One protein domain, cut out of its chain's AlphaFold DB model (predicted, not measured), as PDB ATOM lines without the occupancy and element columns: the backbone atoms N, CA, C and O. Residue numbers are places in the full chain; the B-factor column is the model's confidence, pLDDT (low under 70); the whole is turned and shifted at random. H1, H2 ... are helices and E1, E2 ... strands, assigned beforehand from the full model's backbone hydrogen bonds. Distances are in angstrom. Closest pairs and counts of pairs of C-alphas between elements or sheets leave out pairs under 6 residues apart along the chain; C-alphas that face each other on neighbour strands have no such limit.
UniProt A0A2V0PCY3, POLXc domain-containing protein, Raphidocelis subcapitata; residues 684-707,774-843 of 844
ATOM      1  N   MET A 684     156.155 152.224 166.850       91.12
ATOM      2  CA  MET A 684     155.427 153.028 167.839       91.12
ATOM      3  C   MET A 684     155.748 152.599 169.270       91.12
ATOM      4  O   MET A 684     155.890 153.444 170.153       91.12
ATOM      5  N   HIS A 685     155.907 151.294 169.497       92.44
ATOM      6  CA  HIS A 685     156.335 150.777 170.787       92.44
ATOM      7  C   HIS A 685     157.756 151.235 171.138       92.44
ATOM      8  O   HIS A 685     157.959 151.772 172.222       92.44
ATOM      9  N   ALA A 686     158.712 151.124 170.211       91.50
ATOM     10  CA  ALA A 686     160.076 151.622 170.394       91.50
ATOM     11  C   ALA A 686     160.080 153.116 170.761       91.50
ATOM     12  O   ALA A 686     160.703 153.506 171.743       91.50
ATOM     13  N   ILE A 687     159.292 153.933 170.053       87.75
ATOM     14  CA  ILE A 687     159.103 155.363 170.351       87.75
ATOM     15  C   ILE A 687     158.579 155.586 171.771       87.75
ATOM     16  O   ILE A 687     159.035 156.500 172.464       87.75
ATOM     17  N   ALA A 688     157.619 154.776 172.219       85.62
ATOM     18  CA  ALA A 688     157.105 154.849 173.585       85.62
ATOM     19  C   ALA A 688     158.193 154.520 174.624       85.62
ATOM     20  O   ALA A 688     158.183 155.109 175.698       85.62
ATOM     21  N   ARG A 689     159.172 153.676 174.268       84.31
ATOM     22  CA  ARG A 689     160.367 153.365 175.076       84.31
ATOM     23  C   ARG A 689     161.512 154.383 174.946       84.31
ATOM     24  O   ARG A 689     162.596 154.139 175.459       84.31
ATOM     25  N   GLY A 690     161.323 155.495 174.230       83.62
ATOM     26  CA  GLY A 690     162.406 156.458 173.967       83.62
ATOM     27  C   GLY A 690     163.456 155.961 172.961       83.62
ATOM     28  O   GLY A 690     164.559 156.498 172.880       83.62
ATOM     29  N   MET A 691     163.103 154.944 172.179       89.44
ATOM     30  CA  MET A 691     163.913 154.372 171.111       89.44
ATOM     31  C   MET A 691     163.294 154.685 169.741       89.44
ATOM     32  O   MET A 691     162.147 155.105 169.614       89.44
ATOM     33  N   LYS A 692     164.045 154.449 168.673       90.38
ATOM     34  CA  LYS A 692     163.606 154.564 167.287       90.38
ATOM     35  C   LYS A 692     164.043 153.315 166.549       90.38
ATOM     36  O   LYS A 692     165.207 153.155 166.193       90.38
ATOM     37  N   LEU A 693     163.077 152.440 166.302       93.00
ATOM     38  CA  LEU A 693     163.290 151.266 165.475       93.00
ATOM     39  C   LEU A 693     163.208 151.636 163.988       93.00
ATOM     40  O   LEU A 693     162.232 152.217 163.508       93.00
ATOM     41  N   THR A 694     164.219 151.245 163.230       91.94
ATOM     42  CA  THR A 694     164.274 151.351 161.770       91.94
ATOM     43  C   THR A 694     164.550 149.970 161.169       91.94
ATOM     44  O   THR A 694     164.731 148.996 161.894       91.94
ATOM     45  N   ARG A 695     164.583 149.855 159.836       90.62
ATOM     46  CA  ARG A 695     164.956 148.585 159.181       90.62
ATOM     47  C   ARG A 695     166.463 148.315 159.209       90.62
ATOM     48  O   ARG A 695     166.903 147.291 158.699       90.62
ATOM     49  N   TRP A 696     167.251 149.245 159.737       88.50
ATOM     50  CA  TRP A 696     168.700 149.121 159.792       88.50
ATOM     51  C   TRP A 696     169.281 149.267 161.179       88.50
ATOM     52  O   TRP A 696     170.366 148.760 161.384       88.50
ATOM     53  N   ASP A 697     168.587 149.897 162.113       90.25
ATOM     54  CA  ASP A 697     169.034 150.073 163.491       90.25
ATOM     55  C   ASP A 697     167.874 150.105 164.466       90.25
ATOM     56  O   ASP A 697     166.761 150.526 164.125       90.25
ATOM     57  N   LEU A 698     168.210 149.810 165.716       91.50
ATOM     58  CA  LEU A 698     167.527 150.349 166.873       91.50
ATOM     59  C   LEU A 698     168.362 151.506 167.430       91.50
ATOM     60  O   LEU A 698     169.493 151.324 167.868       91.50
ATOM     61  N   LEU A 699     167.803 152.709 167.365       89.00
ATOM     62  CA  LEU A 699     168.444 153.915 167.869       89.00
ATOM     63  C   LEU A 699     167.805 154.316 169.192       89.00
ATOM     64  O   LEU A 699     166.618 154.080 169.411       89.00
ATOM     65  N   ARG A 700     168.553 154.997 170.044       84.06
ATOM     66  CA  ARG A 700     168.051 155.620 171.260       84.06
ATOM     67  C   ARG A 700     168.390 157.100 171.262       84.06
ATOM     68  O   ARG A 700     169.404 157.511 170.709       84.06
ATOM     69  N   TRP A 701     167.499 157.906 171.824       78.50
ATOM     70  CA  TRP A 701     167.781 159.316 172.028       78.50
ATOM     71  C   TRP A 701     168.612 159.490 173.294       78.50
ATOM     72  O   TRP A 701     168.150 159.158 174.389       78.50
ATOM     73  N   ALA A 702     169.814 160.034 173.147       71.88
ATOM     74  CA  ALA A 702     170.590 160.541 174.261       71.88
ATOM     75  C   ALA A 702     170.422 162.065 174.309       71.88
ATOM     76  O   ALA A 702     170.651 162.726 173.285       71.88
ATOM     77  N   PRO A 703     170.051 162.646 175.469       69.75
ATOM     78  CA  PRO A 703     170.185 164.082 175.667       69.75
ATOM     79  C   PRO A 703     171.610 164.471 175.288       69.75
ATOM     80  O   PRO A 703     172.543 163.712 175.561       69.75
ATOM     81  N   ALA A 704     171.795 165.624 174.652       68.94
ATOM     82  CA  ALA A 704     173.130 166.132 174.389       68.94
ATOM     83  C   ALA A 704     173.741 166.370 175.765       68.94
ATOM     84  O   ALA A 704     173.412 167.372 176.401       68.94
ATOM     85  N   ALA A 705     174.522 165.399 176.258       57.62
ATOM     86  CA  ALA A 705     175.127 165.446 177.576       57.62
ATOM     87  C   ALA A 705     175.694 166.846 177.727       57.62
ATOM     88  O   ALA A 705     176.433 167.283 176.841       57.62
ATOM     89  N   ALA A 706     175.216 167.558 178.751       46.12
ATOM     90  CA  ALA A 706     175.485 168.963 178.971       46.12
ATOM     91  C   ALA A 706     176.958 169.233 178.654       46.12
ATOM     92  O   ALA A 706     177.848 168.942 179.449       46.12
ATOM     93  N   ASN A 707     177.228 169.792 177.471       45.69
ATOM     94  CA  ASN A 707     178.573 170.170 177.033       45.69
ATOM     95  C   ASN A 707     179.117 171.345 177.885       45.69
ATOM     96  O   ASN A 707     180.100 171.997 177.525       45.69
ATOM     97  N   TYR A 774     144.343 160.265 167.301       42.06
ATOM     98  CA  TYR A 774     145.125 159.408 166.398       42.06
ATOM     99  C   TYR A 774     146.188 158.529 167.067       42.06
ATOM    100  O   TYR A 774     146.719 157.642 166.399       42.06
ATOM    101  N   GLY A 775     146.522 158.738 168.343       41.53
ATOM    102  CA  GLY A 775     147.503 157.933 169.083       41.53
ATOM    103  C   GLY A 775     148.954 158.004 168.581       41.53
ATOM    104  O   GLY A 775     149.833 157.429 169.211       41.53
ATOM    105  N   GLU A 776     149.247 158.701 167.477       40.94
ATOM    106  CA  GLU A 776     150.577 158.725 166.859       40.94
ATOM    107  C   GLU A 776     151.250 160.098 166.995       40.94
ATOM    108  O   GLU A 776     150.748 161.085 166.447       40.94
ATOM    109  N   PRO A 777     152.412 160.199 167.665       44.72
ATOM    110  CA  PRO A 777     153.251 161.375 167.548       44.72
ATOM    111  C   PRO A 777     153.992 161.329 166.201       44.72
ATOM    112  O   PRO A 777     154.620 160.330 165.852       44.72
ATOM    113  N   SER A 778     153.915 162.415 165.433       41.03
ATOM    114  CA  SER A 778     154.701 162.596 164.207       41.03
ATOM    115  C   SER A 778     156.020 163.264 164.579       41.03
ATOM    116  O   SER A 778     155.987 164.422 164.981       41.03
ATOM    117  N   TYR A 779     157.149 162.570 164.427       50.25
ATOM    118  CA  TYR A 779     158.486 163.141 164.640       50.25
ATOM    119  C   TYR A 779     159.180 163.366 163.293       50.25
ATOM    120  O   TYR A 779     159.242 162.448 162.473       50.25
ATOM    121  N   GLN A 780     159.697 164.568 163.058       43.00
ATOM    122  CA  GLN A 780     160.623 164.876 161.971       43.00
ATOM    123  C   GLN A 780     162.063 164.538 162.400       43.00
ATOM    124  O   GLN A 780     162.401 164.590 163.582       43.00
ATOM    125  N   PRO A 781     162.960 164.193 161.469       37.59
ATOM    126  CA  PRO A 781     164.384 164.082 161.765       37.59
ATOM    127  C   PRO A 781     164.968 165.429 162.223       37.59
ATOM    128  O   PRO A 781     164.852 166.433 161.522       37.59
ATOM    129  N   GLY A 782     165.572 165.447 163.414       47.44
ATOM    130  CA  GLY A 782     166.005 166.671 164.096       47.44
ATOM    131  C   GLY A 782     164.979 167.227 165.086       47.44
ATOM    132  O   GLY A 782     165.356 168.050 165.921       47.44
ATOM    133  N   ASP A 783     163.732 166.739 165.062       49.16
ATOM    134  CA  ASP A 783     162.844 166.933 166.198       49.16
ATOM    135  C   ASP A 783     163.465 166.187 167.360       49.16
ATOM    136  O   ASP A 783     163.650 164.968 167.320       49.16
ATOM    137  N   ASP A 784     163.798 166.944 168.389       59.97
ATOM    138  CA  ASP A 784     163.973 166.355 169.685       59.97
ATOM    139  C   ASP A 784     162.596 165.855 170.145       59.97
ATOM    140  O   ASP A 784     161.726 166.685 170.437       59.97
ATOM    141  N   PRO A 785     162.371 164.528 170.227       56.53
ATOM    142  CA  PRO A 785     161.090 163.991 170.674       56.53
ATOM    143  C   PRO A 785     160.722 164.419 172.108       56.53
ATOM    144  O   PRO A 785     159.586 164.206 172.534       56.53
ATOM    145  N   PHE A 786     161.667 165.022 172.829       57.25
ATOM    146  CA  PHE A 786     161.588 165.532 174.190       57.25
ATOM    147  C   PHE A 786     161.854 167.046 174.311       57.25
ATOM    148  O   PHE A 786     161.658 167.598 175.389       57.25
ATOM    149  N   GLY A 787     162.267 167.742 173.246       63.22
ATOM    150  CA  GLY A 787     162.537 169.189 173.260       63.22
ATOM    151  C   GLY A 787     163.758 169.669 174.076       63.22
ATOM    152  O   GLY A 787     163.817 170.846 174.421       63.22
ATOM    153  N   ILE A 788     164.723 168.803 174.390       56.56
ATOM    154  CA  ILE A 788     165.899 169.014 175.263       56.56
ATOM    155  C   ILE A 788     167.284 169.183 174.568       56.56
ATOM    156  O   ILE A 788     168.273 169.433 175.251       56.56
ATOM    157  N   GLY A 789     167.393 169.104 173.241       67.75
ATOM    158  CA  GLY A 789     168.640 168.869 172.495       67.75
ATOM    159  C   GLY A 789     169.229 167.456 172.692       67.75
ATOM    160  O   GLY A 789     169.321 166.958 173.812       67.75
ATOM    161  N   GLY A 790     169.695 166.796 171.621       71.00
ATOM    162  CA  GLY A 790     170.269 165.444 171.721       71.00
ATOM    163  C   GLY A 790     170.724 164.801 170.416       71.00
ATOM    164  O   GLY A 790     170.657 165.410 169.346       71.00
ATOM    165  N   VAL A 791     171.251 163.582 170.535       78.50
ATOM    166  CA  VAL A 791     171.763 162.763 169.428       78.50
ATOM    167  C   VAL A 791     171.159 161.363 169.483       78.50
ATOM    168  O   VAL A 791     170.890 160.823 170.555       78.50
ATOM    169  N   TRP A 792     170.940 160.766 168.312       78.38
ATOM    170  CA  TRP A 792     170.540 159.365 168.214       78.38
ATOM    171  C   TRP A 792     171.782 158.475 168.289       78.38
ATOM    172  O   TRP A 792     172.659 158.582 167.434       78.38
ATOM    173  N   LEU A 793     171.838 157.600 169.287       78.44
ATOM    174  CA  LEU A 793     172.900 156.617 169.482       78.44
ATOM    175  C   LEU A 793     172.407 155.223 169.086       78.44
ATOM    176  O   LEU A 793     171.225 154.906 169.225       78.44
ATOM    177  N   GLN A 794     173.300 154.401 168.536       78.56
ATOM    178  CA  GLN A 794     172.975 153.031 168.152       78.56
ATOM    179  C   GLN A 794     172.947 152.143 169.400       78.56
ATOM    180  O   GLN A 794     173.881 152.145 170.198       78.56
ATOM    181  N   VAL A 795     171.874 151.377 169.572       76.38
ATOM    182  CA  VAL A 795     171.729 150.449 170.696       76.38
ATOM    183  C   VAL A 795     172.416 149.118 170.353       76.38
ATOM    184  O   VAL A 795     172.149 148.594 169.268       76.38
ATOM    185  N   PRO A 796     173.239 148.530 171.248       67.19
ATOM    186  CA  PRO A 796     173.614 148.941 172.609       67.19
ATOM    187  C   PRO A 796     175.079 149.407 172.696       67.19
ATOM    188  O   PRO A 796     175.762 149.145 173.685       67.19
ATOM    189  N   ASP A 797     175.581 150.134 171.697       61.78
ATOM    190  CA  ASP A 797     176.959 150.658 171.690       61.78
ATOM    191  C   ASP A 797     177.194 151.762 172.761       61.78
ATOM    192  O   ASP A 797     178.244 152.400 172.796       61.78
ATOM    193  N   GLU A 798     176.225 151.995 173.655       62.91
ATOM    194  CA  GLU A 798     176.174 153.074 174.643       62.91
ATOM    195  C   GLU A 798     175.993 152.585 176.095       62.91
ATOM    196  O   GLU A 798     175.545 151.467 176.352       62.91
ATOM    197  N   ILE A 799     176.306 153.472 177.050       56.06
ATOM    198  CA  ILE A 799     176.014 153.353 178.494       56.06
ATOM    199  C   ILE A 799     174.487 153.183 178.701       56.06
ATOM    200  O   ILE A 799     173.721 153.756 177.918       56.06
ATOM    201  N   PRO A 800     174.013 152.413 179.713       51.56
ATOM    202  CA  PRO A 800     172.585 152.212 179.950       51.56
ATOM    203  C   PRO A 800     171.818 153.529 180.064       51.56
ATOM    204  O   PRO A 800     172.405 154.560 180.408       51.56
ATOM    205  N   PRO A 801     170.507 153.527 179.774       54.09
ATOM    206  CA  PRO A 801     169.688 154.702 180.001       54.09
ATOM    207  C   PRO A 801     169.815 155.213 181.416       54.09
ATOM    208  O   PRO A 801     169.843 154.385 182.296       54.09
ATOM    209  N   THR A 802     169.802 156.527 181.635       49.34
ATOM    210  CA  THR A 802     169.623 157.069 182.990       49.34
ATOM    211  C   THR A 802     168.144 157.135 183.392       49.34
ATOM    212  O   THR A 802     167.838 157.197 184.577       49.34
ATOM    213  N   CYS A 803     167.212 157.152 182.417       52.22
ATOM    214  CA  CYS A 803     165.761 157.147 182.657       52.22
ATOM    215  C   CYS A 803     164.959 156.700 181.411       52.22
ATOM    216  O   CYS A 803     165.325 157.050 180.281       52.22
ATOM    217  N   ASP A 804     163.833 156.004 181.593       57.97
ATOM    218  CA  ASP A 804     162.773 155.896 180.579       57.97
ATOM    219  C   ASP A 804     161.886 157.170 180.542       57.97
ATOM    220  O   ASP A 804     162.120 158.127 181.283       57.97
ATOM    221  N   LYS A 805     160.854 157.231 179.675       52.62
ATOM    222  CA  LYS A 805     159.931 158.393 179.641       52.62
ATOM    223  C   LYS A 805     159.175 158.607 180.962       52.62
ATOM    224  O   LYS A 805     158.657 159.701 181.173       52.62
ATOM    225  N   GLY A 806     159.063 157.569 181.790       57.91
ATOM    226  CA  GLY A 806     158.429 157.601 183.104       57.91
ATOM    227  C   GLY A 806     159.366 158.040 184.229       57.91
ATOM    228  O   GLY A 806     158.893 158.252 185.341       57.91
ATOM    229  N   GLY A 807     160.662 158.218 183.955       57.38
ATOM    230  CA  GLY A 807     161.653 158.525 184.981       57.38
ATOM    231  C   GLY A 807     162.104 157.304 185.788       57.38
ATOM    232  O   GLY A 807     162.796 157.492 186.787       57.38
ATOM    233  N   GLU A 808     161.751 156.076 185.383       57.34
ATOM    234  CA  GLU A 808     162.332 154.866 185.975       57.34
ATOM    235  C   GLU A 808     163.777 154.699 185.492       57.34
ATOM    236  O   GLU A 808     164.069 154.811 184.297       57.34
ATOM    237  N   ALA A 809     164.685 154.475 186.444       54.25
ATOM    238  CA  ALA A 809     166.115 154.348 186.196       54.25
ATOM    239  C   ALA A 809     166.453 153.100 185.355       54.25
ATOM    240  O   ALA A 809     165.846 152.042 185.508       54.25
ATOM    241  N   ASP A 810     167.457 153.258 184.492       59.91
ATOM    242  CA  ASP A 810     168.364 152.239 183.954       59.91
ATOM    243  C   ASP A 810     167.769 150.868 183.640       59.91
ATOM    244  O   ASP A 810     168.153 149.842 184.202       59.91
ATOM    245  N   TRP A 811     166.879 150.817 182.653       64.50
ATOM    246  CA  TRP A 811     166.425 149.536 182.136       64.50
ATOM    247  C   TRP A 811     167.192 149.145 180.867       64.50
ATOM    248  O   TRP A 811     166.893 149.587 179.756       64.50
ATOM    249  N   TRP A 812     168.173 148.263 181.036       71.06
ATOM    250  CA  TRP A 812     168.478 147.242 180.039       71.06
ATOM    251  C   TRP A 812     167.691 145.977 180.403       71.06
ATOM    252  O   TRP A 812     167.570 145.661 181.592       71.06
ATOM    253  N   PRO A 813     167.186 145.200 179.428       79.94
ATOM    254  CA  PRO A 813     166.723 143.855 179.736       79.94
ATOM    255  C   PRO A 813     167.865 143.054 180.382       79.94
ATOM    256  O   PRO A 813     169.036 143.263 180.062       79.94
ATOM    257  N   SER A 814     167.539 142.129 181.286       79.94
ATOM    258  CA  SER A 814     168.557 141.322 181.972       79.94
ATOM    259  C   SER A 814     169.519 140.666 180.968       79.94
ATOM    260  O   SER A 814     169.091 140.078 179.973       79.94
ATOM    261  N   GLY A 815     170.826 140.803 181.208       83.38
ATOM    262  CA  GLY A 815     171.880 140.316 180.311       83.38
ATOM    263  C   GLY A 815     172.268 141.266 179.170       83.38
ATOM    264  O   GLY A 815     173.124 140.912 178.356       83.38
ATOM    265  N   TRP A 816     171.677 142.459 179.080       83.81
ATOM    266  CA  TRP A 816     172.150 143.527 178.197       83.81
ATOM    267  C   TRP A 816     173.053 144.499 178.954       83.81
ATOM    268  O   TRP A 816     172.772 144.890 180.084       83.81
ATOM    269  N   ALA A 817     174.158 144.863 178.313       80.19
ATOM    270  CA  ALA A 817     175.147 145.797 178.823       80.19
ATOM    271  C   ALA A 817     175.745 146.588 177.648       80.19
ATOM    272  O   ALA A 817     175.684 146.106 176.508       80.19
ATOM    273  N   PRO A 818     176.338 147.765 177.911       77.31
ATOM    274  CA  PRO A 818     177.053 148.537 176.899       77.31
ATOM    275  C   PRO A 818     178.059 147.679 176.131       77.31
ATOM    276  O   PRO A 818     178.815 146.912 176.729       77.31
ATOM    277  N   GLY A 819     178.067 147.808 174.806       78.00
ATOM    278  CA  GLY A 819     178.984 147.092 173.916       78.00
ATOM    279  C   GLY A 819     178.570 145.659 173.562       78.00
ATOM    280  O   GLY A 819     179.267 145.006 172.783       78.00
ATOM    281  N   ARG A 820     177.442 145.144 174.076       84.50
ATOM    282  CA  ARG A 820     176.860 143.899 173.546       84.50
ATOM    283  C   ARG A 820     176.404 144.147 172.105       84.50
ATOM    284  O   ARG A 820     175.684 145.094 171.853       84.50
ATOM    285  N   ALA A 821     176.763 143.291 171.156       85.75
ATOM    286  CA  ALA A 821     176.225 143.397 169.800       85.75
ATOM    287  C   ALA A 821     174.831 142.753 169.713       85.75
ATOM    288  O   ALA A 821     174.586 141.720 170.337       85.75
ATOM    289  N   VAL A 822     173.941 143.327 168.901       89.75
ATOM    290  CA  VAL A 822     172.716 142.644 168.456       89.75
ATOM    291  C   VAL A 822     173.110 141.603 167.415       89.75
ATOM    292  O   VAL A 822     173.593 141.967 166.340       89.75
ATOM    293  N   VAL A 823     172.903 140.321 167.717       90.69
ATOM    294  CA  VAL A 823     173.302 139.225 166.816       90.69
ATOM    295  C   VAL A 823     172.145 138.638 166.013       90.69
ATOM    296  O   VAL A 823     172.361 138.128 164.916       90.69
ATOM    297  N   ASP A 824     170.915 138.737 166.517       93.12
ATOM    298  CA  ASP A 824     169.725 138.170 165.881       93.12
ATOM    299  C   ASP A 824     168.454 139.005 166.137       93.12
ATOM    300  O   ASP A 824     168.465 140.022 166.830       93.12
ATOM    301  N   GLU A 825     167.331 138.627 165.519       94.12
ATOM    302  CA  GLU A 825     166.053 139.323 165.741       94.12
ATOM    303  C   GLU A 825     165.557 139.216 167.188       94.12
ATOM    304  O   GLU A 825     164.872 140.122 167.660       94.12
ATOM    305  N   GLY A 826     165.863 138.110 167.873       94.31
ATOM    306  CA  GLY A 826     165.478 137.877 169.261       94.31
ATOM    307  C   GLY A 826     166.107 138.908 170.185       94.31
ATOM    308  O   GLY A 826     165.440 139.415 171.079       94.31
ATOM    309  N   ASP A 827     167.337 139.306 169.899       93.50
ATOM    310  CA  ASP A 827     168.013 140.389 170.591       93.50
ATOM    311  C   ASP A 827     167.304 141.742 170.425       93.50
ATOM    312  O   ASP A 827     167.137 142.486 171.393       93.50
ATOM    313  N   VAL A 828     166.822 142.057 169.218       93.69
ATOM    314  CA  VAL A 828     166.035 143.282 168.996       93.69
ATOM    315  C   VAL A 828     164.701 143.223 169.745       93.69
ATOM    316  O   VAL A 828     164.244 144.236 170.275       93.69
ATOM    317  N   LEU A 829     164.073 142.046 169.807       94.00
ATOM    318  CA  LEU A 829     162.844 141.840 170.575       94.00
ATOM    319  C   LEU A 829     163.091 142.009 172.078       94.00
ATOM    320  O   LEU A 829     162.322 142.718 172.724       94.00
ATOM    321  N   ASP A 830     164.180 141.458 172.614       92.62
ATOM    322  CA  ASP A 830     164.561 141.620 174.019       92.62
ATOM    323  C   ASP A 830     164.756 143.097 174.374       92.62
ATOM    324  O   ASP A 830     164.176 143.573 175.348       92.62
ATOM    325  N   LEU A 831     165.503 143.845 173.554       91.25
ATOM    326  CA  LEU A 831     165.731 145.289 173.721       91.25
ATOM    327  C   LEU A 831     164.433 146.108 173.717       91.25
ATOM    328  O   LEU A 831     164.352 147.165 174.342       91.25
ATOM    329  N   LEU A 832     163.400 145.610 173.040       91.38
ATOM    330  CA  LEU A 832     162.066 146.203 173.023       91.38
ATOM    331  C   LEU A 832     161.140 145.646 174.117       91.38
ATOM    332  O   LEU A 832     159.991 146.071 174.199       91.38
ATOM    333  N   ASN A 833     161.610 144.736 174.973       90.81
ATOM    334  CA  ASN A 833     160.800 143.982 175.937       90.81
ATOM    335  C   ASN A 833     159.620 143.239 175.284       90.81
ATOM    336  O   ASN A 833     158.487 143.249 175.780       90.81
ATOM    337  N   LEU A 834     159.866 142.650 174.118       90.81
ATOM    338  CA  LEU A 834     158.897 141.872 173.362       90.81
ATOM    339  C   LEU A 834     159.238 140.382 173.457       90.81
ATOM    340  O   LEU A 834     160.410 140.016 173.501       90.81
ATOM    341  N   PRO A 835     158.230 139.494 173.458       89.75
ATOM    342  CA  PRO A 835     158.478 138.062 173.488       89.75
ATOM    343  C   PRO A 835     159.221 137.622 172.222       89.75
ATOM    344  O   PRO A 835     158.801 137.956 171.108       89.75
ATOM    345  N   ARG A 836     160.280 136.820 172.392       92.00
ATOM    346  CA  ARG A 836     160.948 136.127 171.284       92.00
ATOM    347  C   ARG A 836     159.943 135.199 170.606       92.00
ATOM    348  O   ARG A 836     159.395 134.296 171.236       92.00
ATOM    349  N   ARG A 837     159.662 135.468 169.335       87.25
ATOM    350  CA  ARG A 837     158.668 134.756 168.530       87.25
ATOM    351  C   ARG A 837     159.166 134.570 167.118       87.25
ATOM    352  O   ARG A 837     159.786 135.468 166.542       87.25
ATOM    353  N   ASP A 838     158.784 133.450 166.531       87.62
ATOM    354  CA  ASP A 838     159.066 133.182 165.133       87.62
ATOM    355  C   ASP A 838     158.316 134.154 164.213       87.62
ATOM    356  O   ASP A 838     157.318 134.785 164.570       87.62
ATOM    357  N   ALA A 839     158.798 134.290 162.978       85.06
ATOM    358  CA  ALA A 839     158.189 135.149 161.961       85.06
ATOM    359  C   ALA A 839     156.693 134.864 161.731       85.06
ATOM    360  O   ALA A 839     155.895 135.798 161.636       85.06
ATOM    361  N   PHE A 840     156.297 133.591 161.679       82.50
ATOM    362  CA  PHE A 840     154.905 133.201 161.436       82.50
ATOM    363  C   PHE A 840     153.976 133.540 162.614       82.50
ATOM    364  O   PHE A 840     152.816 133.879 162.396       82.50
ATOM    365  N   GLN A 841     154.495 133.556 163.847       79.31
ATOM    366  CA  GLN A 841     153.755 133.948 165.058       79.31
ATOM    367  C   GLN A 841     153.543 135.472 165.162       79.31
ATOM    368  O   GLN A 841     152.782 135.951 166.003       79.31
ATOM    369  N   ARG A 842     154.225 136.251 164.309       80.12
ATOM    370  CA  ARG A 842     154.140 137.719 164.213       80.12
ATOM    371  C   ARG A 842     153.234 138.186 163.060       80.12
ATOM    372  O   ARG A 842     153.253 139.361 162.691       80.12
ATOM    373  N   ASN A 843     152.442 137.295 162.456       75.88
ATOM    374  CA  ASN A 843     151.616 137.598 161.281       75.88
ATOM    375  C   ASN A 843     150.308 138.342 161.633       75.88
ATOM    376  O   ASN A 843     149.211 137.837 161.399       75.88
TER     377      ASN A 843
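AT A GLANCE: This is residues 684 to 707 and 774 to 843 of the 844 residues of the protein "POLXc domain-containing protein" of Raphidocelis subcapitata (UniProt A0A2V0PCY3). The domain has little regular structure: a small antiparallel sheet, E1 E2 E3, with short helix H1 beside E1, helix H2 beyond one end of the sheet, and long loops round them. The 94 printed residues hold H1, E1, E2, E3, H2 in that order, a mixed class with 26 residues in named elements. The whole is compact, radius of gyration of the C-alphas 13.8 A, spanning 43 by 35 by 25 A.

HOW THE PARTS SIT: H1, residues 684 to 688, stands at the sheet's level; C-alphas 686 and 692 of H1 and E1, residues 691 to 693, are closest, 5.5 A. E1 and E2, residues 698 to 703, form a hairpin; N 692 and O 699 are 2.7 A apart. E2 and E3, residues 790 to 794, are antiparallel; N 700 and O 793 are 2.8 A apart. H2, residues 825 to 831, is only just not on the sheet, with 4 pairs of C-alphas within 10 A. In H1 and H2 every O i to N i+4 pair is within hydrogen-bond range.

IN THESE COORDINATES: H1 begins at C-alpha 684 at (155.427, 153.028, 167.839); E2 measures 16.5 A from first to last C-alpha, E3 13.2 A and H2 10.0 A, and H2 ends at C-alpha 831 at (165.731, 145.289, 173.721).

THE WHOLE: Residues 708 to 773 are cut out, a gap of 36.7 A. The E3 to H2 link is long. Confidence is under 70 at residues 703 to 707, 774 to 789 and 796 to 811.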